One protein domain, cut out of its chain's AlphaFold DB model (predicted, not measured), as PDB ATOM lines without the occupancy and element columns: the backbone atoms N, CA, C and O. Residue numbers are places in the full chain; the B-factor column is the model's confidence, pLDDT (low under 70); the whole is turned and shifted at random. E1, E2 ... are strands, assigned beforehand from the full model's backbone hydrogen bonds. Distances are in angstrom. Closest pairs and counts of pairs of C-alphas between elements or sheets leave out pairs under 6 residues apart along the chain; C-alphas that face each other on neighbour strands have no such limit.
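AT A GLANCE: This is residues 254 to 408 of the 455 residues of an uncharacterized protein of Laodelphax striatellus (UniProt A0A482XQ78). This is a lopsided sandwich: a large, strongly twisted sheet whose long strands E6, E7 and E10 run along the domain, with a small sheet of E2, E8 and E3 covering it only in part, over the end where E9 and E10 lie. At the other end E11 bends sharply between E10 and E4, while the pairing goes on from E6 through E5 and E12 to E1; a long loop, residues 304 to 326, leads back from E5 by way of a short pairing with E3. The printed part has 155 residues, no named helix and twelve named strands, E1 to E12 in chain order, and its class is all strand. The small sheet has the order E2, E8, E3 and is mixed; the large sheet is mixed too and branched, with three neighbours to E10. The whole is compact, with a radius of gyration of the C-alphas of 15.9 A, and elongated, spanning 52 by 32 by 26 A.

IN THESE COORDINATES: E1, residues 254 to 256, begins at C-alpha 254 at (-46.151, 30.097, -5.402). E2 is residues 267 to 270, E3 residues 276 to 280 and E4 residues 286 to 288. E5, residues 294 to 303, is 26.1 A long and bends by 56 degrees at residue 300. E6, residues 327 to 339, is the longest strand by residues; it measures 33.5 A and bends by 63 degrees at residue 330. E7, residues 343 to 354, measures 35.4 A. E8 is residues 358 to 363, and E9, residues 367 to 373, is 19.5 A long. E10, residues 379 to 390, begins at C-alpha 379 at (-24.199, 51.546, 0.665) and measures 35.5 A. E11, residues 393 to 400, is 15.2 A long and bends by 84 degrees at residue 396. E12, residues 403 to 407, ends at C-alpha 407 at (-47.247, 25.497, -0.684).

HOW THE PARTS SIT: E10 has E7 on one side, and E9 and E11 on the other side. E5, E6 and E7 form a meander, each strand the antiparallel neighbour of the one before, and so do E9, E10 and E11. The hairpin E6 and E7 has N 335 and O 347 at 2.8 A, and E7 and E10 have N 350 and O 385 at 2.9 A. In the hairpin E9 and E10, N 370 and O 382 are 2.8 A apart; in the hairpin E10 and E11, N 398 and O 388 are 2.9 A apart. E4 is parallel to E11, with N 288 and O 399 at 2.8 A. E5 and E6 are a hairpin, with N 298 and O 336 at 2.9 A. On the other side of E5 is E12, parallel, with N 297 and O 405 at 2.8 A; E1 is antiparallel to E12, with N 256 and O 404 at 3.1 A. In the small sheet E2 is antiparallel to E8, with N 269 and O 361 at 2.9 A, and E3 is parallel to E8, with N 278 and O 360 at 2.9 A. The two sheets form a sandwich, two sheets face to face: the parts of them that face each other are 10.3 A centre to centre, and the best planes of these parts are 8 degrees apart. Between them, the closest C-alphas of E8 and E10 are those of Val 358 and Ser 380, 4.9 A apart.

THE WHOLE: The C-alphas farthest apart are those of Glu 341 and Arg 376, 53.0 A. The printed part has no cut. The link E5 to E6 is long, with 23 residues; within it residues 316 to 317 pair antiparallel with residues 278 to 279 of E3. The mean pLDDT of the printed part is 89.1, and residues 305 to 314 are under 70.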
ATOM      1  N   LYS A 254     -47.019  29.086  -4.813       92.69
ATOM      2  CA  LYS A 254     -46.151  30.097  -5.402       92.69
ATOM      3  C   LYS A 254     -45.151  29.392  -6.302       92.69
ATOM      4  O   LYS A 254     -44.427  28.510  -5.837       92.69
ATOM      5  N   ILE A 255     -45.133  29.778  -7.573       91.25
ATOM      6  CA  ILE A 255     -44.119  29.326  -8.521       91.25
ATOM      7  C   ILE A 255     -42.881  30.185  -8.291       91.25
ATOM      8  O   ILE A 255     -42.953  31.414  -8.277       91.25
ATOM      9  N   GLU A 256     -41.750  29.537  -8.045       86.25
ATOM     10  CA  GLU A 256     -40.479  30.226  -7.871       86.25
ATOM     11  C   GLU A 256     -39.583  29.958  -9.076       86.25
ATOM     12  O   GLU A 256     -39.261  28.813  -9.387       86.25
ATOM     13  N   VAL A 257     -39.182  31.036  -9.751       86.12
ATOM     14  CA  VAL A 257     -38.183  30.994 -10.819       86.12
ATOM     15  C   VAL A 257     -36.878  31.503 -10.233       86.12
ATOM     16  O   VAL A 257     -36.783  32.665  -9.839       86.12
ATOM     17  N   ILE A 258     -35.888  30.621 -10.150       86.19
ATOM     18  CA  ILE A 258     -34.552  30.959  -9.664       86.19
ATOM     19  C   ILE A 258     -33.624  31.062 -10.857       86.19
ATOM     20  O   ILE A 258     -33.549  30.154 -11.685       86.19
ATOM     21  N   GLU A 259     -32.879  32.157 -10.916       87.00
ATOM     22  CA  GLU A 259     -31.790  32.281 -11.862       87.00
ATOM     23  C   GLU A 259     -30.604  31.425 -11.396       87.00
ATOM     24  O   GLU A 259     -29.993  31.667 -10.351       87.00
ATOM     25  N   PHE A 260     -30.288  30.399 -12.182       87.50
ATOM     26  CA  PHE A 260     -29.060  29.631 -12.039       87.50
ATOM     27  C   PHE A 260     -28.096  30.050 -13.140       87.50
ATOM     28  O   PHE A 260     -28.396  29.883 -14.324       87.50
ATOM     29  N   LEU A 261     -26.939  30.558 -12.733       90.38
ATOM     30  CA  LEU A 261     -25.814  30.830 -13.615       90.38
ATOM     31  C   LEU A 261     -25.221  29.507 -14.102       90.38
ATOM     32  O   LEU A 261     -25.426  28.458 -13.488       90.38
ATOM     33  N   GLU A 262     -24.473  29.545 -15.202       91.44
ATOM     34  CA  GLU A 262     -23.681  28.384 -15.602       91.44
ATOM     35  C   GLU A 262     -22.688  28.012 -14.494       91.44
ATOM     36  O   GLU A 262     -22.201  28.860 -13.744       91.44
ATOM     37  N   ASN A 263     -22.410  26.717 -14.377       91.94
ATOM     38  CA  ASN A 263     -21.581  26.181 -13.309       91.94
ATOM     39  C   ASN A 263     -20.191  26.842 -13.308       91.94
ATOM     40  O   ASN A 263     -19.476  26.780 -14.306       91.94
ATOM     41  N   GLY A 264     -19.802  27.451 -12.187       91.62
ATOM     42  CA  GLY A 264     -18.545  28.186 -12.059       91.62
ATOM     43  C   GLY A 264     -18.608  29.685 -12.358       91.62
ATOM     44  O   GLY A 264     -17.658  30.379 -11.988       91.62
ATOM     45  N   ASN A 265     -19.689  30.185 -12.966       96.00
ATOM     46  CA  ASN A 265     -19.849  31.605 -13.279       96.00
ATOM     47  C   ASN A 265     -20.425  32.373 -12.085       96.00
ATOM     48  O   ASN A 265     -21.304  31.881 -11.376       96.00
ATOM     49  N   SER A 266     -19.960  33.607 -11.907       96.12
ATOM     50  CA  SER A 266     -20.460  34.552 -10.912       96.12
ATOM     51  C   SER A 266     -20.952  35.835 -11.575       96.12
ATOM     52  O   SER A 266     -20.583  36.171 -12.704       96.12
ATOM     53  N   LYS A 267     -21.815  36.561 -10.864       96.19
ATOM     54  CA  LYS A 267     -22.168  37.947 -11.166       96.19
ATOM     55  C   LYS A 267     -21.394  38.862 -10.236       96.19
ATOM     56  O   LYS A 267     -21.214  38.550  -9.064       96.19
ATOM     57  N   ILE A 268     -20.959  39.998 -10.765       96.69
ATOM     58  CA  ILE A 268     -20.282  41.043 -10.006       96.69
ATOM     59  C   ILE A 268     -21.115  42.312 -10.104       96.69
ATOM     60  O   ILE A 268     -21.422  42.768 -11.204       96.69
ATOM     61  N   GLU A 269     -21.410  42.909  -8.959       95.75
ATOM     62  CA  GLU A 269     -22.173  44.147  -8.873       95.75
ATOM     63  C   GLU A 269     -21.440  45.176  -8.010       95.75
ATOM     64  O   GLU A 269     -20.910  44.854  -6.942       95.75
ATOM     65  N   LYS A 270     -21.391  46.427  -8.482       96.50
ATOM     66  CA  LYS A 270     -20.834  47.549  -7.720       96.50
ATOM     67  C   LYS A 270     -21.923  48.152  -6.838       96.50
ATOM     68  O   LYS A 270     -22.890  48.723  -7.336       96.50
ATOM     69  N   ILE A 271     -21.724  48.081  -5.529       95.38
ATOM     70  CA  ILE A 271     -22.692  48.509  -4.520       95.38
ATOM     71  C   ILE A 271     -22.410  49.942  -4.077       95.38
ATOM     72  O   ILE A 271     -23.302  50.794  -4.121       95.38
ATOM     73  N   GLY A 272     -21.172  50.238  -3.698       93.75
ATOM     74  CA  GLY A 272     -20.767  51.516  -3.124       93.75
ATOM     75  C   GLY A 272     -19.518  52.099  -3.784       93.75
ATOM     76  O   GLY A 272     -18.893  51.455  -4.627       93.75
ATOM     77  N   PRO A 273     -19.166  53.350  -3.445       94.94
ATOM     78  CA  PRO A 273     -17.865  53.908  -3.797       94.94
ATOM     79  C   PRO A 273     -16.727  53.336  -2.933       94.94
ATOM     80  O   PRO A 273     -15.588  53.362  -3.374       94.94
ATOM     81  N   GLU A 274     -17.046  52.845  -1.731       94.62
ATOM     82  CA  GLU A 274     -16.120  52.365  -0.700       94.62
ATOM     83  C   GLU A 274     -16.783  51.224   0.093       94.62
ATOM     84  O   GLU A 274     -18.018  51.161   0.167       94.62
ATOM     85  N   GLY A 275     -15.976  50.360   0.713       93.12
ATOM     86  CA  GLY A 275     -16.432  49.259   1.563       93.12
ATOM     87  C   GLY A 275     -15.729  47.937   1.262       93.12
ATOM     88  O   GLY A 275     -14.751  47.891   0.525       93.12
ATOM     89  N   GLU A 276     -16.247  46.852   1.829       94.00
ATOM     90  CA  GLU A 276     -15.689  45.513   1.631       94.00
ATOM     91  C   GLU A 276     -16.132  44.882   0.302       94.00
ATOM     92  O   GLU A 276     -17.178  45.239  -0.257       94.00
ATOM     93  N   THR A 277     -15.362  43.898  -0.182       95.19
ATOM     94  CA  THR A 277     -15.812  42.993  -1.249       95.19
ATOM     95  C   THR A 277     -16.401  41.724  -0.647       95.19
ATOM     96  O   THR A 277     -15.713  40.966   0.038       95.19
ATOM     97  N   LEU A 278     -17.676  41.485  -0.942       94.75
ATOM     98  CA  LEU A 278     -18.415  40.301  -0.518       94.75
ATOM     99  C   LEU A 278     -18.405  39.218  -1.591       94.75
ATOM    100  O   LEU A 278     -18.642  39.519  -2.757       94.75
ATOM    101  N   ILE A 279     -18.222  37.962  -1.193       94.69
ATOM    102  CA  ILE A 279     -18.413  36.787  -2.049       94.69
ATOM    103  C   ILE A 279     -19.509  35.916  -1.431       94.69
ATOM    104  O   ILE A 279     -19.431  35.569  -0.253       94.69
ATOM    105  N   VAL A 280     -20.549  35.585  -2.201       93.31
ATOM    106  CA  VAL A 280     -21.752  34.911  -1.681       93.31
ATOM    107  C   VAL A 280     -22.193  33.746  -2.566       93.31
ATOM    108  O   VAL A 280     -22.325  33.875  -3.783       93.31
ATOM    109  N   GLY A 281     -22.521  32.619  -1.935       92.06
ATOM    110  CA  GLY A 281     -23.040  31.422  -2.596       92.06
ATOM    111  C   GLY A 281     -21.945  30.423  -2.974       92.06
ATOM    112  O   GLY A 281     -20.765  30.612  -2.679       92.06
ATOM    113  N   LYS A 282     -22.337  29.318  -3.617       92.38
ATOM    114  CA  LYS A 282     -21.410  28.254  -4.024       92.38
ATOM    115  C   LYS A 282     -21.133  28.301  -5.518       92.38
ATOM    116  O   LYS A 282     -22.032  28.414  -6.347       92.38
ATOM    117  N   LYS A 283     -19.851  28.140  -5.846       94.12
ATOM    118  CA  LYS A 283     -19.355  28.116  -7.222       94.12
ATOM    119  C   LYS A 283     -19.875  26.929  -8.025       94.12
ATOM    120  O   LYS A 283     -20.076  27.057  -9.231       94.12
ATOM    121  N   THR A 284     -20.052  25.784  -7.367       94.62
ATOM    122  CA  THR A 284     -20.446  24.538  -8.018       94.62
ATOM    123  C   THR A 284     -21.739  23.969  -7.470       94.62
ATOM    124  O   THR A 284     -22.019  24.057  -6.276       94.62
ATOM    125  N   TYR A 285     -22.511  23.350  -8.361       94.94
ATOM    126  CA  TYR A 285     -23.747  22.659  -8.016       94.94
ATOM    127  C   TYR A 285     -23.916  21.366  -8.828       94.94
ATOM    128  O   TYR A 285     -23.355  21.214  -9.916       94.94
ATOM    129  N   LEU A 286     -24.721  20.439  -8.308       96.44
ATOM    130  CA  LEU A 286     -25.182  19.241  -9.017       96.44
ATOM    131  C   LEU A 286     -26.573  19.483  -9.608       96.44
ATOM    132  O   LEU A 286     -27.482  19.888  -8.893       96.44
ATOM    133  N   THR A 287     -26.780  19.196 -10.889       96.69
ATOM    134  CA  THR A 287     -28.123  19.276 -11.478       96.69
ATOM    135  C   THR A 287     -28.913  17.999 -11.203       96.69
ATOM    136  O   THR A 287     -28.433  16.902 -11.483       96.69
ATOM    137  N   ILE A 288     -30.142  18.149 -10.713       97.12
ATOM    138  CA  ILE A 288     -31.116  17.069 -10.542       97.12
ATOM    139  C   ILE A 288     -32.430  17.398 -11.259       97.12
ATOM    140  O   ILE A 288     -32.747  18.561 -11.514       97.12
ATOM    141  N   GLY A 289     -33.215  16.358 -11.540       96.12
ATOM    142  CA  GLY A 289     -34.517  16.482 -12.197       96.12
ATOM    143  C   GLY A 289     -34.426  16.782 -13.695       96.12
ATOM    144  O   GLY A 289     -33.365  17.098 -14.241       96.12
ATOM    145  N   LEU A 290     -35.561  16.649 -14.368       96.31
ATOM    146  CA  LEU A 290     -35.754  17.007 -15.770       96.31
ATOM    147  C   LEU A 290     -36.451  18.366 -15.886       96.31
ATOM    148  O   LEU A 290     -37.049  18.854 -14.932       96.31
ATOM    149  N   GLN A 291     -36.408  18.964 -17.077       95.12
ATOM    150  CA  GLN A 291     -37.017  20.276 -17.334       95.12
ATOM    151  C   GLN A 291     -38.535  20.307 -17.087       95.12
ATOM    152  O   GLN A 291     -39.088  21.345 -16.736       95.12
ATOM    153  N   ASN A 292     -39.193  19.158 -17.248       96.00
ATOM    154  CA  ASN A 292     -40.636  19.005 -17.072       96.00
ATOM    155  C   ASN A 292     -41.018  18.475 -15.683       96.00
ATOM    156  O   ASN A 292     -42.203  18.274 -15.427       96.00
ATOM    157  N   ASP A 293     -40.043  18.210 -14.806       96.62
ATOM    158  CA  ASP A 293     -40.345  17.758 -13.452       96.62
ATOM    159  C   ASP A 293     -40.956  18.910 -12.646       96.62
ATOM    160  O   ASP A 293     -40.583  20.078 -12.791       96.62
ATOM    161  N   GLU A 294     -41.864  18.573 -11.736       96.69
ATOM    162  CA  GLU A 294     -42.408  19.512 -10.762       96.69
ATOM    163  C   GLU A 294     -42.039  19.055  -9.351       96.69
ATOM    164  O   GLU A 294     -42.303  17.917  -8.960       96.69
ATOM    165  N   ALA A 295     -41.442  19.954  -8.573       97.62
ATOM    166  CA  ALA A 295     -41.199  19.750  -7.154       97.62
ATOM    167  C   ALA A 295     -42.225  20.531  -6.338       97.62
ATOM    168  O   ALA A 295     -42.401  21.736  -6.530       97.62
ATOM    169  N   VAL A 296     -42.873  19.863  -5.388       97.31
ATOM    170  CA  VAL A 296     -43.801  20.498  -4.447       97.31
ATOM    171  C   VAL A 296     -43.128  20.603  -3.089       97.31
ATOM    172  O   VAL A 296     -42.731  19.594  -2.509       97.31
ATOM    173  N   CYS A 297     -43.015  21.823  -2.574       97.69
ATOM    174  CA  CYS A 297     -42.315  22.109  -1.332       97.69
ATOM    175  C   CYS A 297     -43.279  22.464  -0.202       97.69
ATOM    176  O   CYS A 297     -44.142  23.336  -0.343       97.69
ATOM    177  N   LYS A 298     -43.081  21.825   0.952       96.75
ATOM    178  CA  LYS A 298     -43.793  22.097   2.207       96.75
ATOM    179  C   LYS A 298     -42.838  22.732   3.208       96.75
ATOM    180  O   LYS A 298     -41.750  22.208   3.432       96.75
ATOM    181  N   LEU A 299     -43.255  23.840   3.818       94.94
ATOM    182  CA  LEU A 299     -42.491  24.502   4.874       94.94
ATOM    183  C   LEU A 299     -42.370  23.561   6.083       94.94
ATOM    184  O   LEU A 299     -43.384  23.171   6.663       94.94
ATOM    185  N   LEU A 300     -41.141  23.199   6.443       93.06
ATOM    186  CA  LEU A 300     -40.821  22.415   7.636       93.06
ATOM    187  C   LEU A 300     -40.615  23.325   8.845       93.06
ATOM    188  O   LEU A 300     -41.213  23.115   9.900       93.06
ATOM    189  N   ALA A 301     -39.777  24.344   8.674       88.69
ATOM    190  CA  ALA A 301     -39.388  25.266   9.728       88.69
ATOM    191  C   ALA A 301     -39.253  26.682   9.169       88.69
ATOM    192  O   ALA A 301     -38.842  26.877   8.028       88.69
ATOM    193  N   GLU A 302     -39.593  27.663   9.994       88.06
ATOM    194  CA  GLU A 302     -39.409  29.084   9.720       88.06
ATOM    195  C   GLU A 302     -38.848  29.713  10.990       88.06
ATOM    196  O   GLU A 302     -39.358  29.456  12.083       88.06
ATOM    197  N   SER A 303     -37.800  30.512  10.834       81.06
ATOM    198  CA  SER A 303     -37.226  31.333  11.891       81.06
ATOM    199  C   SER A 303     -37.128  32.769  11.396       81.06
ATOM    200  O   SER A 303     -36.628  33.031  10.301       81.06
ATOM    201  N   LYS A 304     -37.617  33.708  12.207       72.19
ATOM    202  CA  LYS A 304     -37.502  35.148  11.938       72.19
ATOM    203  C   LYS A 304     -36.232  35.764  12.534       72.19
ATOM    204  O   LYS A 304     -35.929  36.904  12.212       72.19
ATOM    205  N   SER A 305     -35.501  35.011  13.358       60.72
ATOM    206  CA  SER A 305     -34.421  35.509  14.222       60.72
ATOM    207  C   SER A 305     -33.137  34.666  14.169       60.72
ATOM    208  O   SER A 305     -32.357  34.609  15.108       60.72
ATOM    209  N   GLY A 306     -32.890  33.974  13.051       55.19
ATOM    210  CA  GLY A 306     -31.537  33.551  12.650       55.19
ATOM    211  C   GLY A 306     -30.827  32.444  13.439       55.19
ATOM    212  O   GLY A 306     -29.774  31.990  13.002       55.19
ATOM    213  N   ALA A 307     -31.384  31.961  14.547       56.19
ATOM    214  CA  ALA A 307     -30.679  31.078  15.478       56.19
ATOM    215  C   ALA A 307     -30.383  29.645  14.992       56.19
ATOM    216  O   ALA A 307     -29.683  28.904  15.680       56.19
ATOM    217  N   ALA A 308     -30.921  29.205  13.851       50.50
ATOM    218  CA  ALA A 308     -30.858  27.799  13.461       50.50
ATOM    219  C   ALA A 308     -30.483  27.625  11.983       50.50
ATOM    220  O   ALA A 308     -31.316  27.813  11.105       50.50
ATOM    221  N   ALA A 309     -29.249  27.159  11.744       54.91
ATOM    222  CA  ALA A 309     -28.750  26.523  10.509       54.91
ATOM    223  C   ALA A 309     -27.809  27.320   9.581       54.91
ATOM    224  O   ALA A 309     -27.533  26.853   8.471       54.91
ATOM    225  N   TYR A 310     -27.241  28.454  10.012       61.66
ATOM    226  CA  TYR A 310     -26.264  29.204   9.198       61.66
ATOM    227  C   TYR A 310     -24.782  28.900   9.492       61.66
ATOM    228  O   TYR A 310     -23.919  29.713   9.186       61.66
ATOM    229  N   SER A 311     -24.442  27.736  10.055       54.03
ATOM    230  CA  SER A 311     -23.072  27.495  10.543       54.03
ATOM    231  C   SER A 311     -22.018  27.164   9.474       54.03
ATOM    232  O   SER A 311     -20.851  27.056   9.821       54.03
ATOM    233  N   LYS A 312     -22.366  26.977   8.187       64.38
ATOM    234  CA  LYS A 312     -21.391  26.479   7.179       64.38
ATOM    235  C   LYS A 312     -21.328  27.212   5.838       64.38
ATOM    236  O   LYS A 312     -20.521  26.844   4.988       64.38
ATOM    237  N   LEU A 313     -22.188  28.198   5.599       65.69
ATOM    238  CA  LEU A 313     -22.305  28.866   4.292       65.69
ATOM    239  C   LEU A 313     -22.334  30.383   4.456       65.69
ATOM    240  O   LEU A 313     -23.178  31.078   3.892       65.69
ATOM    241  N   LEU A 314     -21.420  30.881   5.284       69.31
ATOM    242  CA  LEU A 314     -21.244  32.310   5.443       69.31
ATOM    243  C   LEU A 314     -20.687  32.926   4.162       69.31
ATOM    244  O   LEU A 314     -19.915  32.273   3.455       69.31
ATOM    245  N   PRO A 315     -21.073  34.175   3.857       77.44
ATOM    246  CA  PRO A 315     -20.332  34.989   2.911       77.44
ATOM    247  C   PRO A 315     -18.838  35.001   3.248       77.44
ATOM    248  O   PRO A 315     -18.441  34.769   4.389       77.44
ATOM    249  N   GLU A 316     -18.012  35.321   2.265       84.56
ATOM    250  CA  GLU A 316     -16.589  35.575   2.468       84.56
ATOM    251  C   GLU A 316     -16.298  37.063   2.222       84.56
ATOM    252  O   GLU A 316     -16.809  37.654   1.267       84.56
ATOM    253  N   PHE A 317     -15.469  37.675   3.070       80.38
ATOM    254  CA  PHE A 317     -14.907  39.010   2.854       80.38
ATOM    255  C   PHE A 317     -13.496  38.879   2.305       80.38
ATOM    256  O   PHE A 317     -12.611  38.355   2.984       80.38
ATOM    257  N   ASN A 318     -13.263  39.366   1.086       82.19
ATOM    258  CA  ASN A 318     -11.942  39.314   0.448       82.19
ATOM    259  C   ASN A 318     -11.314  37.896   0.473       82.19
ATOM    260  O   ASN A 318     -10.108  37.746   0.679       82.19
ATOM    261  N   GLY A 319     -12.144  36.852   0.325       79.56
ATOM    262  CA  GLY A 319     -11.731  35.440   0.375       79.56
ATOM    263  C   GLY A 319     -11.407  34.896   1.773       79.56
ATOM    264  O   GLY A 319     -10.799  33.835   1.894       79.56
ATOM    265  N   LYS A 320     -11.759  35.628   2.836       83.19
ATOM    266  CA  LYS A 320     -11.709  35.161   4.227       83.19
ATOM    267  C   LYS A 320     -13.122  34.945   4.741       83.19
ATOM    268  O   LYS A 320     -14.040  35.646   4.324       83.19
ATOM    269  N   GLU A 321     -13.282  34.012   5.670       80.00
ATOM    270  CA  GLU A 321     -14.564  33.774   6.330       80.00
ATOM    271  C   GLU A 321     -15.106  35.082   6.911       80.00
ATOM    272  O   GLU A 321     -14.391  35.817   7.604       80.00
ATOM    273  N   ALA A 322     -16.344  35.418   6.551       76.06
ATOM    274  CA  ALA A 322     -16.897  36.684   6.965       76.06
ATOM    275  C   ALA A 322     -17.196  36.693   8.463       76.06
ATOM    276  O   ALA A 322     -17.606  35.696   9.058       76.06
ATOM    277  N   ILE A 323     -17.022  37.862   9.075       76.94
ATOM    278  CA  ILE A 323     -17.321  38.044  10.487       76.94
ATOM    279  C   ILE A 323     -18.845  37.960  10.639       76.94
ATOM    280  O   ILE A 323     -19.561  38.858  10.211       76.94
ATOM    281  N   LEU A 324     -19.341  36.889  11.267       75.62
ATOM    282  CA  LEU A 324     -20.764  36.679  11.586       75.62
ATOM    283  C   LEU A 324     -21.442  37.928  12.168       75.62
ATOM    284  O   LEU A 324     -22.599  38.216  11.882       75.62
ATOM    285  N   GLU A 325     -20.676  38.702  12.934       75.94
ATOM    286  CA  GLU A 325     -21.088  39.943  13.580       75.94
ATOM    287  C   GLU A 325     -21.459  41.087  12.614       75.94
ATOM    288  O   GLU A 325     -21.857  42.148  13.085       75.94
ATOM    289  N   THR A 326     -21.297  40.929  11.298       84.00
ATOM    290  CA  THR A 326     -21.705  41.935  10.300       84.00
ATOM    291  C   THR A 326     -22.992  41.568   9.573       84.00
ATOM    292  O   THR A 326     -23.408  42.301   8.677       84.00
ATOM    293  N   PHE A 327     -23.610  40.431   9.901       85.06
ATOM    294  CA  PHE A 327     -24.831  39.968   9.251       85.06
ATOM    295  C   PHE A 327     -25.973  39.875  10.250       85.06
ATOM    296  O   PHE A 327     -25.860  39.269  11.311       85.06
ATOM    297  N   SER A 328     -27.112  40.426   9.856       82.62
ATOM    298  CA  SER A 328     -28.392  40.174  10.499       82.62
ATOM    299  C   SER A 328     -29.198  39.225   9.644       82.62
ATOM    300  O   SER A 328     -29.427  39.499   8.466       82.62
ATOM    301  N   VAL A 329     -29.648  38.122  10.226       83.88
ATOM    302  CA  VAL A 329     -30.514  37.171   9.536       83.88
ATOM    303  C   VAL A 329     -31.964  37.541   9.817       83.88
ATOM    304  O   VAL A 329     -32.480  37.285  10.897       83.88
ATOM    305  N   ASN A 330     -32.636  38.103   8.817       80.94
ATOM    306  CA  ASN A 330     -34.006  38.596   8.969       80.94
ATOM    307  C   ASN A 330     -35.057  37.506   8.725       80.94
ATOM    308  O   ASN A 330     -36.217  37.654   9.111       80.94
ATOM    309  N   ARG A 331     -34.692  36.447   7.993       85.62
ATOM    310  CA  ARG A 331     -35.603  35.350   7.657       85.62
ATOM    311  C   ARG A 331     -34.828  34.096   7.301       85.62
ATOM    312  O   ARG A 331     -33.916  34.145   6.482       85.62
ATOM    313  N   GLN A 332     -35.262  32.968   7.840       88.12
ATOM    314  CA  GLN A 332     -34.826  31.645   7.430       88.12
ATOM    315  C   GLN A 332     -36.025  30.724   7.278       88.12
ATOM    316  O   GLN A 332     -36.929  30.702   8.112       88.12
ATOM    317  N   GLU A 333     -36.014  29.931   6.220       91.62
ATOM    318  CA  GLU A 333     -37.028  28.919   5.980       91.62
ATOM    319  C   GLU A 333     -36.382  27.631   5.498       91.62
ATOM    320  O   GLU A 333     -35.487  27.651   4.651       91.62
ATOM    321  N   ILE A 334     -36.894  26.510   5.985       92.94
ATOM    322  CA  ILE A 334     -36.516  25.173   5.544       92.94
ATOM    323  C   ILE A 334     -37.757  24.518   4.961       92.94
ATOM    324  O   ILE A 334     -38.808  24.450   5.600       92.94
ATOM    325  N   TRP A 335     -37.623  24.023   3.742       95.81
ATOM    326  CA  TRP A 335     -38.692  23.441   2.955       95.81
ATOM    327  C   TRP A 335     -38.300  22.033   2.532       95.81
ATOM    328  O   TRP A 335     -37.213  21.830   2.000       95.81
ATOM    329  N   ASN A 336     -39.202  21.077   2.717       97.19
ATOM    330  CA  ASN A 336     -39.056  19.742   2.154       97.19
ATOM    331  C   ASN A 336     -39.729  19.708   0.789       97.19
ATOM    332  O   ASN A 336     -40.938  19.942   0.705       97.19
ATOM    333  N   CYS A 337     -38.956  19.438  -0.253       97.75
ATOM    334  CA  CYS A 337     -39.413  19.405  -1.629       97.75
ATOM    335  C   CYS A 337     -39.424  17.970  -2.136       97.75
ATOM    336  O   CYS A 337     -38.414  17.278  -2.059       97.75
ATOM    337  N   THR A 338     -40.556  17.534  -2.681       97.62
ATOM    338  CA  THR A 338     -40.731  16.190  -3.248       97.62
ATOM    339  C   THR A 338     -41.015  16.273  -4.742       97.62
ATOM    340  O   THR A 338     -41.837  17.097  -5.153       97.62
ATOM    341  N   TYR A 339     -40.375  15.415  -5.535       97.50
ATOM    342  CA  TYR A 339     -40.594  15.270  -6.976       97.50
ATOM    343  C   TYR A 339     -40.500  13.790  -7.383       97.50
ATOM    344  O   TYR A 339     -39.816  13.010  -6.722       97.50
ATOM    345  N   ASN A 340     -41.172  13.392  -8.468       95.06
ATOM    346  CA  ASN A 340     -41.171  12.011  -8.978       95.06
ATOM    347  C   ASN A 340     -41.466  10.946  -7.898       95.06
ATOM    348  O   ASN A 340     -40.706   9.991  -7.759       95.06
ATOM    349  N   GLU A 341     -42.553  11.166  -7.146       90.69
ATOM    350  CA  GLU A 341     -43.136  10.345  -6.060       90.69
ATOM    351  C   GLU A 341     -42.232  10.069  -4.841       90.69
ATOM    352  O   GLU A 341     -42.685  10.267  -3.716       90.69
ATOM    353  N   ASP A 342     -40.950   9.758  -5.034       91.50
ATOM    354  CA  ASP A 342     -40.052   9.289  -3.969       91.50
ATOM    355  C   ASP A 342     -38.773  10.117  -3.798       91.50
ATOM    356  O   ASP A 342     -38.015   9.913  -2.845       91.50
ATOM    357  N   LYS A 343     -38.483  11.053  -4.708       96.75
ATOM    358  CA  LYS A 343     -37.263  11.861  -4.607       96.75
ATOM    359  C   LYS A 343     -37.538  13.113  -3.800       96.75
ATOM    360  O   LYS A 343     -38.523  13.818  -4.022       96.75
ATOM    361  N   ASN A 344     -36.639  13.406  -2.871       97.19
ATOM    362  CA  ASN A 344     -36.723  14.596  -2.050       97.19
ATOM    363  C   ASN A 344     -35.418  15.386  -2.070       97.19
ATOM    364  O   ASN A 344     -34.340  14.864  -2.350       97.19
ATOM    365  N   PHE A 345     -35.553  16.674  -1.802       97.12
ATOM    366  CA  PHE A 345     -34.452  17.565  -1.495       97.12
ATOM    367  C   PHE A 345     -34.946  18.642  -0.537       97.12
ATOM    368  O   PHE A 345     -36.147  18.908  -0.427       97.12
ATOM    369  N   ILE A 346     -34.016  19.279   0.158       96.50
ATOM    370  CA  ILE A 346     -34.312  20.385   1.050       96.50
ATOM    371  C   ILE A 346     -34.032  21.691   0.325       96.50
ATOM    372  O   ILE A 346     -32.992  21.864  -0.310       96.50
ATOM    373  N   ARG A 347     -34.968  22.629   0.443       95.19
ATOM    374  CA  ARG A 347     -34.787  24.028   0.070       95.19
ATOM    375  C   ARG A 347     -34.623  24.855   1.333       95.19
ATOM    376  O   ARG A 347     -35.522  24.907   2.167       95.19
ATOM    377  N   ARG A 348     -33.505  25.561   1.437       93.50
ATOM    378  CA  ARG A 348     -33.284  26.606   2.431       93.50
ATOM    379  C   ARG A 348     -33.424  27.966   1.766       93.50
ATOM    380  O   ARG A 348     -32.816  28.202   0.726       93.50
ATOM    381  N   LEU A 349     -34.206  28.850   2.365       93.00
ATOM    382  CA  LEU A 349     -34.202  30.273   2.049       93.00
ATOM    383  C   LEU A 349     -33.594  31.013   3.227       93.00
ATOM    384  O   LEU A 349     -34.009  30.787   4.362       93.00
ATOM    385  N   THR A 350     -32.669  31.917   2.945       90.12
ATOM    386  CA  THR A 350     -32.083  32.802   3.948       90.12
ATOM    387  C   THR A 350     -32.098  34.222   3.424       90.12
ATOM    388  O   THR A 350     -31.577  34.479   2.344       90.12
ATOM    389  N   GLU A 351     -32.672  35.150   4.182       88.88
ATOM    390  CA  GLU A 351     -32.509  36.582   3.957       88.88
ATOM    391  C   GLU A 351     -31.611  37.169   5.035       88.88
ATOM    392  O   GLU A 351     -31.874  37.015   6.231       88.88
ATOM    393  N   LEU A 352     -30.575  37.873   4.597       88.06
ATOM    394  CA  LEU A 352     -29.600  38.510   5.462       88.06
ATOM    395  C   LEU A 352     -29.336  39.953   5.034       88.06
ATOM    396  O   LEU A 352     -29.460  40.312   3.863       88.06
ATOM    397  N   VAL A 353     -28.999  40.788   6.006       87.69
ATOM    398  CA  VAL A 353     -28.686  42.207   5.848       87.69
ATOM    399  C   VAL A 353     -27.285  42.440   6.382       87.69
ATOM    400  O   VAL A 353     -26.981  42.072   7.514       87.69
ATOM    401  N   VAL A 354     -26.432  43.042   5.559       89.06
ATOM    402  CA  VAL A 354     -25.037  43.330   5.916       89.06
ATOM    403  C   VAL A 354     -24.963  44.686   6.605       89.06
ATOM    404  O   VAL A 354     -25.402  45.663   6.023       89.06
ATOM    405  N   SER A 355     -24.415  44.787   7.815       86.12
ATOM    406  CA  SER A 355     -24.402  46.038   8.595       86.12
ATOM    407  C   SER A 355     -23.223  46.976   8.294       86.12
ATOM    408  O   SER A 355     -23.138  48.056   8.877       86.12
ATOM    409  N   ILE A 356     -22.325  46.608   7.375       88.50
ATOM    410  CA  ILE A 356     -21.123  47.383   7.022       88.50
ATOM    411  C   ILE A 356     -21.155  47.891   5.572       88.50
ATOM    412  O   ILE A 356     -21.891  47.328   4.754       88.50
ATOM    413  N   PRO A 357     -20.384  48.941   5.221       92.00
ATOM    414  CA  PRO A 357     -20.254  49.391   3.840       92.00
ATOM    415  C   PRO A 357     -19.725  48.288   2.917       92.00
ATOM    416  O   PRO A 357     -18.750  47.611   3.242       92.00
ATOM    417  N   VAL A 358     -20.346  48.143   1.748       94.50
ATOM    418  CA  VAL A 358     -19.956  47.181   0.709       94.50
ATOM    419  C   VAL A 358     -19.621  47.952  -0.559       94.50
ATOM    420  O   VAL A 358     -20.461  48.689  -1.085       94.50
ATOM    421  N   GLU A 359     -18.406  47.771  -1.070       96.12
ATOM    422  CA  GLU A 359     -17.999  48.356  -2.349       96.12
ATOM    423  C   GLU A 359     -18.542  47.513  -3.501       96.12
ATOM    424  O   GLU A 359     -19.162  48.027  -4.437       96.12
ATOM    425  N   LYS A 360     -18.338  46.197  -3.413       97.12
ATOM    426  CA  LYS A 360     -18.626  45.237  -4.474       97.12
ATOM    427  C   LYS A 360     -19.115  43.922  -3.885       97.12
ATOM    428  O   LYS A 360     -18.701  43.511  -2.805       97.12
ATOM    429  N   ILE A 361     -19.968  43.237  -4.632       96.38
ATOM    430  CA  ILE A 361     -20.388  41.875  -4.320       96.38
ATOM    431  C   ILE A 361     -20.228  40.980  -5.544       96.38
ATOM    432  O   ILE A 361     -20.621  41.339  -6.652       96.38
ATOM    433  N   GLU A 362     -19.614  39.826  -5.327       96.50
ATOM    434  CA  GLU A 362     -19.571  38.697  -6.239       96.50
ATOM    435  C   GLU A 362     -20.525  37.620  -5.723       96.50
ATOM    436  O   GLU A 362     -20.464  37.234  -4.556       96.50
ATOM    437  N   TYR A 363     -21.427  37.130  -6.566       95.81
ATOM    438  CA  TYR A 363     -22.390  36.121  -6.144       95.81
ATOM    439  C   TYR A 363     -22.679  35.071  -7.209       95.81
ATOM    440  O   TYR A 363     -22.600  35.323  -8.413       95.81
ATOM    441  N   TYR A 364     -23.011  33.875  -6.733       95.00
ATOM    442  CA  TYR A 364     -23.291  32.699  -7.552       95.00
ATOM    443  C   TYR A 364     -24.802  32.424  -7.678       95.00
ATOM    444  O   TYR A 364     -25.649  33.235  -7.301       95.00
ATOM    445  N   SER A 365     -25.147  31.272  -8.253       92.25
ATOM    446  CA  SER A 365     -26.529  30.829  -8.469       92.25
ATOM    447  C   SER A 365     -27.375  30.817  -7.195       92.25
ATOM    448  O   SER A 365     -26.902  30.434  -6.124       92.25
ATOM    449  N   GLY A 366     -28.659  31.155  -7.337       91.12
ATOM    450  CA  GLY A 366     -29.605  31.150  -6.217       91.12
ATOM    451  C   GLY A 366     -29.483  32.353  -5.279       91.12
ATOM    452  O   GLY A 366     -30.183  32.393  -4.270       91.12
ATOM    453  N   ILE A 367     -28.638  33.333  -5.605       93.31
ATOM    454  CA  ILE A 367     -28.487  34.567  -4.836       93.31
ATOM    455  C   ILE A 367     -29.248  35.706  -5.513       93.31
ATOM    456  O   ILE A 367     -29.098  35.965  -6.705       93.31
ATOM    457  N   SER A 368     -30.060  36.407  -4.731       91.62
ATOM    458  CA  SER A 368     -30.595  37.723  -5.071       91.62
ATOM    459  C   SER A 368     -29.925  38.759  -4.182       91.62
ATOM    460  O   SER A 368     -29.873  38.593  -2.961       91.62
ATOM    461  N   VAL A 369     -29.411  39.815  -4.797       91.62
ATOM    462  CA  VAL A 369     -28.753  40.920  -4.108       91.62
ATOM    463  C   VAL A 369     -29.601  42.155  -4.275       91.62
ATOM    464  O   VAL A 369     -30.152  42.404  -5.344       91.62
ATOM    465  N   TRP A 370     -29.661  42.945  -3.216       89.94
ATOM    466  CA  TRP A 370     -30.221  44.267  -3.298       89.94
ATOM    467  C   TRP A 370     -29.389  45.283  -2.558       89.94
ATOM    468  O   TRP A 370     -29.026  45.096  -1.398       89.94
ATOM    469  N   LYS A 371     -29.161  46.402  -3.225       89.62
ATOM    470  CA  LYS A 371     -28.492  47.554  -2.651       89.62
ATOM    471  C   LYS A 371     -29.430  48.335  -1.740       89.62
ATOM    472  O   LYS A 371     -30.573  48.605  -2.102       89.62
ATOM    473  N   TYR A 372     -28.901  48.767  -0.604       85.31
ATOM    474  CA  TYR A 372     -29.544  49.744   0.263       85.31
ATOM    475  C   TYR A 372     -28.509  50.723   0.840       85.31
ATOM    476  O   TYR A 372     -27.300  50.500   0.744       85.31
ATOM    477  N   ARG A 373     -28.955  51.850   1.399       83.31
ATOM    478  CA  ARG A 373     -28.061  52.900   1.919       83.31
ATOM    479  C   ARG A 373     -27.873  52.769   3.429       83.31
ATOM    480  O   ARG A 373     -28.845  52.735   4.174       83.31
ATOM    481  N   LEU A 374     -26.621  52.775   3.885       80.31
ATOM    482  CA  LEU A 374     -26.280  52.893   5.310       80.31
ATOM    483  C   LEU A 374     -26.173  54.361   5.737       80.31
ATOM    484  O   LEU A 374     -26.578  54.733   6.837       80.31
ATOM    485  N   SER A 375     -25.618  55.200   4.860       79.44
ATOM    486  CA  SER A 375     -25.438  56.636   5.077       79.44
ATOM    487  C   SER A 375     -25.594  57.405   3.761       79.44
ATOM    488  O   SER A 375     -25.939  56.837   2.725       79.44
ATOM    489  N   ARG A 376     -25.315  58.715   3.780       81.19
ATOM    490  CA  ARG A 376     -25.274  59.545   2.567       81.19
ATOM    491  C   ARG A 376     -24.264  59.041   1.524       81.19
ATOM    492  O   ARG A 376     -24.473  59.262   0.336       81.19
ATOM    493  N   ILE A 377     -23.181  58.401   1.968       84.50
ATOM    494  CA  ILE A 377     -22.054  57.984   1.116       84.50
ATOM    495  C   ILE A 377     -21.979  56.454   1.018       84.50
ATOM    496  O   ILE A 377     -21.706  55.910  -0.053       84.50
ATOM    497  N   PHE A 378     -22.271  55.752   2.115       87.25
ATOM    498  CA  PHE A 378     -22.101  54.308   2.201       87.25
ATOM    499  C   PHE A 378     -23.368  53.552   1.824       87.25
ATOM    500  O   PHE A 378     -24.474  53.866   2.272       87.25
ATOM    501  N   ASN A 379     -23.172  52.507   1.029       89.06
ATOM    502  CA  ASN A 379     -24.199  51.546   0.665       89.06
ATOM    503  C   ASN A 379     -23.824  50.183   1.238       89.06
ATOM    504  O   ASN A 379     -22.657  49.916   1.517       89.06
ATOM    505  N   SER A 380     -24.820  49.331   1.395       91.75
ATOM    506  CA  SER A 380     -24.638  47.936   1.750       91.75
ATOM    507  C   SER A 380     -25.648  47.077   1.003       91.75
ATOM    508  O   SER A 380     -26.318  47.558   0.081       91.75
ATOM    509  N   VAL A 381     -25.721  45.798   1.355       92.31
ATOM    510  CA  VAL A 381     -26.539  44.818   0.651       92.31
ATOM    511  C   VAL A 381     -27.463  44.046   1.574       92.31
ATOM    512  O   VAL A 381     -27.090  43.599   2.661       92.31
ATOM    513  N   LYS A 382     -28.688  43.857   1.099       90.19
ATOM    514  CA  LYS A 382     -29.555  42.768   1.514       90.19
ATOM    515  C   LYS A 382     -29.323  41.620   0.541       90.19
ATOM    516  O   LYS A 382     -29.261  41.824  -0.668       90.19
ATOM    517  N   ILE A 383     -29.209  40.415   1.064       91.62
ATOM    518  CA  ILE A 383     -28.981  39.202   0.290       91.62
ATOM    519  C   ILE A 383     -30.119  38.240   0.600       91.62
ATOM    520  O   ILE A 383     -30.505  38.070   1.756       91.62
ATOM    521  N   ARG A 384     -30.649  37.589  -0.432       92.06
ATOM    522  CA  ARG A 384     -31.481  36.396  -0.296       92.06
ATOM    523  C   ARG A 384     -30.791  35.246  -0.992       92.06
ATOM    524  O   ARG A 384     -30.601  35.281  -2.202       92.06
ATOM    525  N   GLU A 385     -30.471  34.222  -0.227       92.50
ATOM    526  CA  GLU A 385     -29.977  32.954  -0.735       92.50
ATOM    527  C   GLU A 385     -31.123  31.947  -0.782       92.50
ATOM    528  O   GLU A 385     -31.848  31.760   0.199       92.50
ATOM    529  N   ILE A 386     -31.259  31.267  -1.917       93.62
ATOM    530  CA  ILE A 386     -32.012  30.026  -2.028       93.62
ATOM    531  C   ILE A 386     -31.020  28.904  -2.317       93.62
ATOM    532  O   ILE A 386     -30.364  28.869  -3.358       93.62
ATOM    533  N   TYR A 387     -30.925  27.980  -1.373       93.69
ATOM    534  CA  TYR A 387     -29.952  26.903  -1.375       93.69
ATOM    535  C   TYR A 387     -30.673  25.558  -1.349       93.69
ATOM    536  O   TYR A 387     -31.445  25.279  -0.431       93.69
ATOM    537  N   TYR A 388     -30.441  24.728  -2.362       95.50
ATOM    538  CA  TYR A 388     -30.989  23.377  -2.424       95.50
ATOM    539  C   TYR A 388     -29.906  22.357  -2.073       95.50
ATOM    540  O   TYR A 388     -28.766  22.515  -2.511       95.50
ATOM    541  N   TYR A 389     -30.266  21.300  -1.344       95.25
ATOM    542  CA  TYR A 389     -29.355  20.206  -0.988       95.25
ATOM    543  C   TYR A 389     -30.096  18.892  -0.722       95.25
ATOM    544  O   TYR A 389     -31.295  18.880  -0.437       95.25
ATOM    545  N   GLU A 390     -29.379  17.772  -0.806       94.88
ATOM    546  CA  GLU A 390     -29.868  16.476  -0.321       94.88
ATOM    547  C   GLU A 390     -29.680  16.402   1.200       94.88
ATOM    548  O   GLU A 390     -28.620  16.773   1.698       94.88
ATOM    549  N   ASP A 391     -30.651  15.861   1.940       88.38
ATOM    550  CA  ASP A 391     -30.629  15.796   3.417       88.38
ATOM    551  C   ASP A 391     -29.328  15.184   3.986       88.38
ATOM    552  O   ASP A 391     -28.783  15.631   4.992       88.38
ATOM    553  N   ARG A 392     -28.745  14.208   3.275       91.00
ATOM    554  CA  ARG A 392     -27.494  13.532   3.667       91.00
ATOM    555  C   ARG A 392     -26.208  14.254   3.239       91.00
ATOM    556  O   ARG A 392     -25.128  13.805   3.613       91.00
ATOM    557  N   LYS A 393     -26.300  15.310   2.427       89.94
ATOM    558  CA  LYS A 393     -25.167  16.045   1.832       89.94
ATOM    559  C   LYS A 393     -25.438  17.548   1.839       89.94
ATOM    560  O   LYS A 393     -25.567  18.186   0.797       89.94
ATOM    561  N   SER A 394     -25.547  18.118   3.036       85.75
ATOM    562  CA  SER A 394     -25.873  19.538   3.226       85.75
ATOM    563  C   SER A 394     -24.831  20.516   2.668       85.75
ATOM    564  O   SER A 394     -25.098  21.710   2.582       85.75
ATOM    565  N   ASP A 395     -23.627  20.038   2.353       87.38
ATOM    566  CA  ASP A 395     -22.519  20.809   1.788       87.38
ATOM    567  C   ASP A 395     -22.528  20.863   0.249       87.38
ATOM    568  O   ASP A 395     -21.880  21.734  -0.342       87.38
ATOM    569  N   GLN A 396     -23.277  19.969  -0.404       92.19
ATOM    570  CA  GLN A 396     -23.392  19.903  -1.856       92.19
ATOM    571  C   GLN A 396     -24.629  20.669  -2.339       92.19
ATOM    572  O   GLN A 396     -25.759  20.193  -2.220       92.19
ATOM    573  N   GLN A 397     -24.411  21.838  -2.954       93.81
ATOM    574  CA  GLN A 397     -25.503  22.589  -3.573       93.81
ATOM    575  C   GLN A 397     -26.049  21.810  -4.771       93.81
ATOM    576  O   GLN A 397     -25.287  21.264  -5.576       93.81
ATOM    577  N   ILE A 398     -27.367  21.814  -4.933       95.44
ATOM    578  CA  ILE A 398     -28.026  21.260  -6.113       95.44
ATOM    579  C   ILE A 398     -28.777  22.346  -6.893       95.44
ATOM    580  O   ILE A 398     -29.212  23.361  -6.352       95.44
ATOM    581  N   LYS A 399     -28.953  22.107  -8.190       95.81
ATOM    582  CA  LYS A 399     -29.850  22.834  -9.087       95.81
ATOM    583  C   LYS A 399     -30.976  21.892  -9.474       95.81
ATOM    584  O   LYS A 399     -30.725  20.851 -10.074       95.81
ATOM    585  N   PHE A 400     -32.212  22.265  -9.175       96.62
ATOM    586  CA  PHE A 400     -33.373  21.545  -9.686       96.62
ATOM    587  C   PHE A 400     -33.724  22.080 -11.076       96.62
ATOM    588  O   PHE A 400     -33.936  23.281 -11.231       96.62
ATOM    589  N   ASN A 401     -33.734  21.210 -12.087       95.12
ATOM    590  CA  ASN A 401     -33.947  21.609 -13.481       95.12
ATOM    591  C   ASN A 401     -35.432  21.803 -13.850       95.12
ATOM    592  O   ASN A 401     -35.714  22.232 -14.963       95.12
ATOM    593  N   GLY A 402     -36.357  21.478 -12.944       94.94
ATOM    594  CA  GLY A 402     -37.801  21.595 -13.144       94.94
ATOM    595  C   GLY A 402     -38.431  22.825 -12.478       94.94
ATOM    596  O   GLY A 402     -37.750  23.782 -12.103       94.94
ATOM    597  N   VAL A 403     -39.752  22.787 -12.290       95.44
ATOM    598  CA  VAL A 403     -40.533  23.863 -11.653       95.44
ATOM    599  C   VAL A 403     -40.706  23.598 -10.161       95.44
ATOM    600  O   VAL A 403     -41.125  22.514  -9.760       95.44
ATOM    601  N   VAL A 404     -40.448  24.605  -9.323       96.69
ATOM    602  CA  VAL A 404     -40.658  24.519  -7.872       96.69
ATOM    603  C   VAL A 404     -41.951  25.230  -7.473       96.69
ATOM    604  O   VAL A 404     -42.116  26.429  -7.708       96.69
ATOM    605  N   LYS A 405     -42.864  24.486  -6.840       96.88
ATOM    606  CA  LYS A 405     -44.141  24.967  -6.299       96.88
ATOM    607  C   LYS A 405     -44.080  24.992  -4.773       96.88
ATOM    608  O   LYS A 405     -44.060  23.947  -4.127       96.88
ATOM    609  N   LEU A 406     -44.089  26.183  -4.184       96.88
ATOM    610  CA  LEU A 406     -44.114  26.366  -2.730       96.88
ATOM    611  C   LEU A 406     -45.563  26.382  -2.236       96.88
ATOM    612  O   LEU A 406     -46.351  27.216  -2.682       96.88
ATOM    613  N   ILE A 407     -45.920  25.489  -1.313       96.62
ATOM    614  CA  ILE A 407     -47.247  25.497  -0.684       96.62
ATOM    615  C   ILE A 407     -47.346  26.681   0.277       96.62
ATOM    616  O   ILE A 407     -46.470  26.867   1.124       96.62
ATOM    617  N   LYS A 408     -48.435  27.453   0.185       93.12
ATOM    618  CA  LYS A 408     -48.700  28.568   1.099       93.12
ATOM    619  C   LYS A 408     -48.706  28.061   2.548       93.12
ATOM    620  O   LYS A 408     -49.540  27.215   2.887       93.12
TER     621      LYS A 408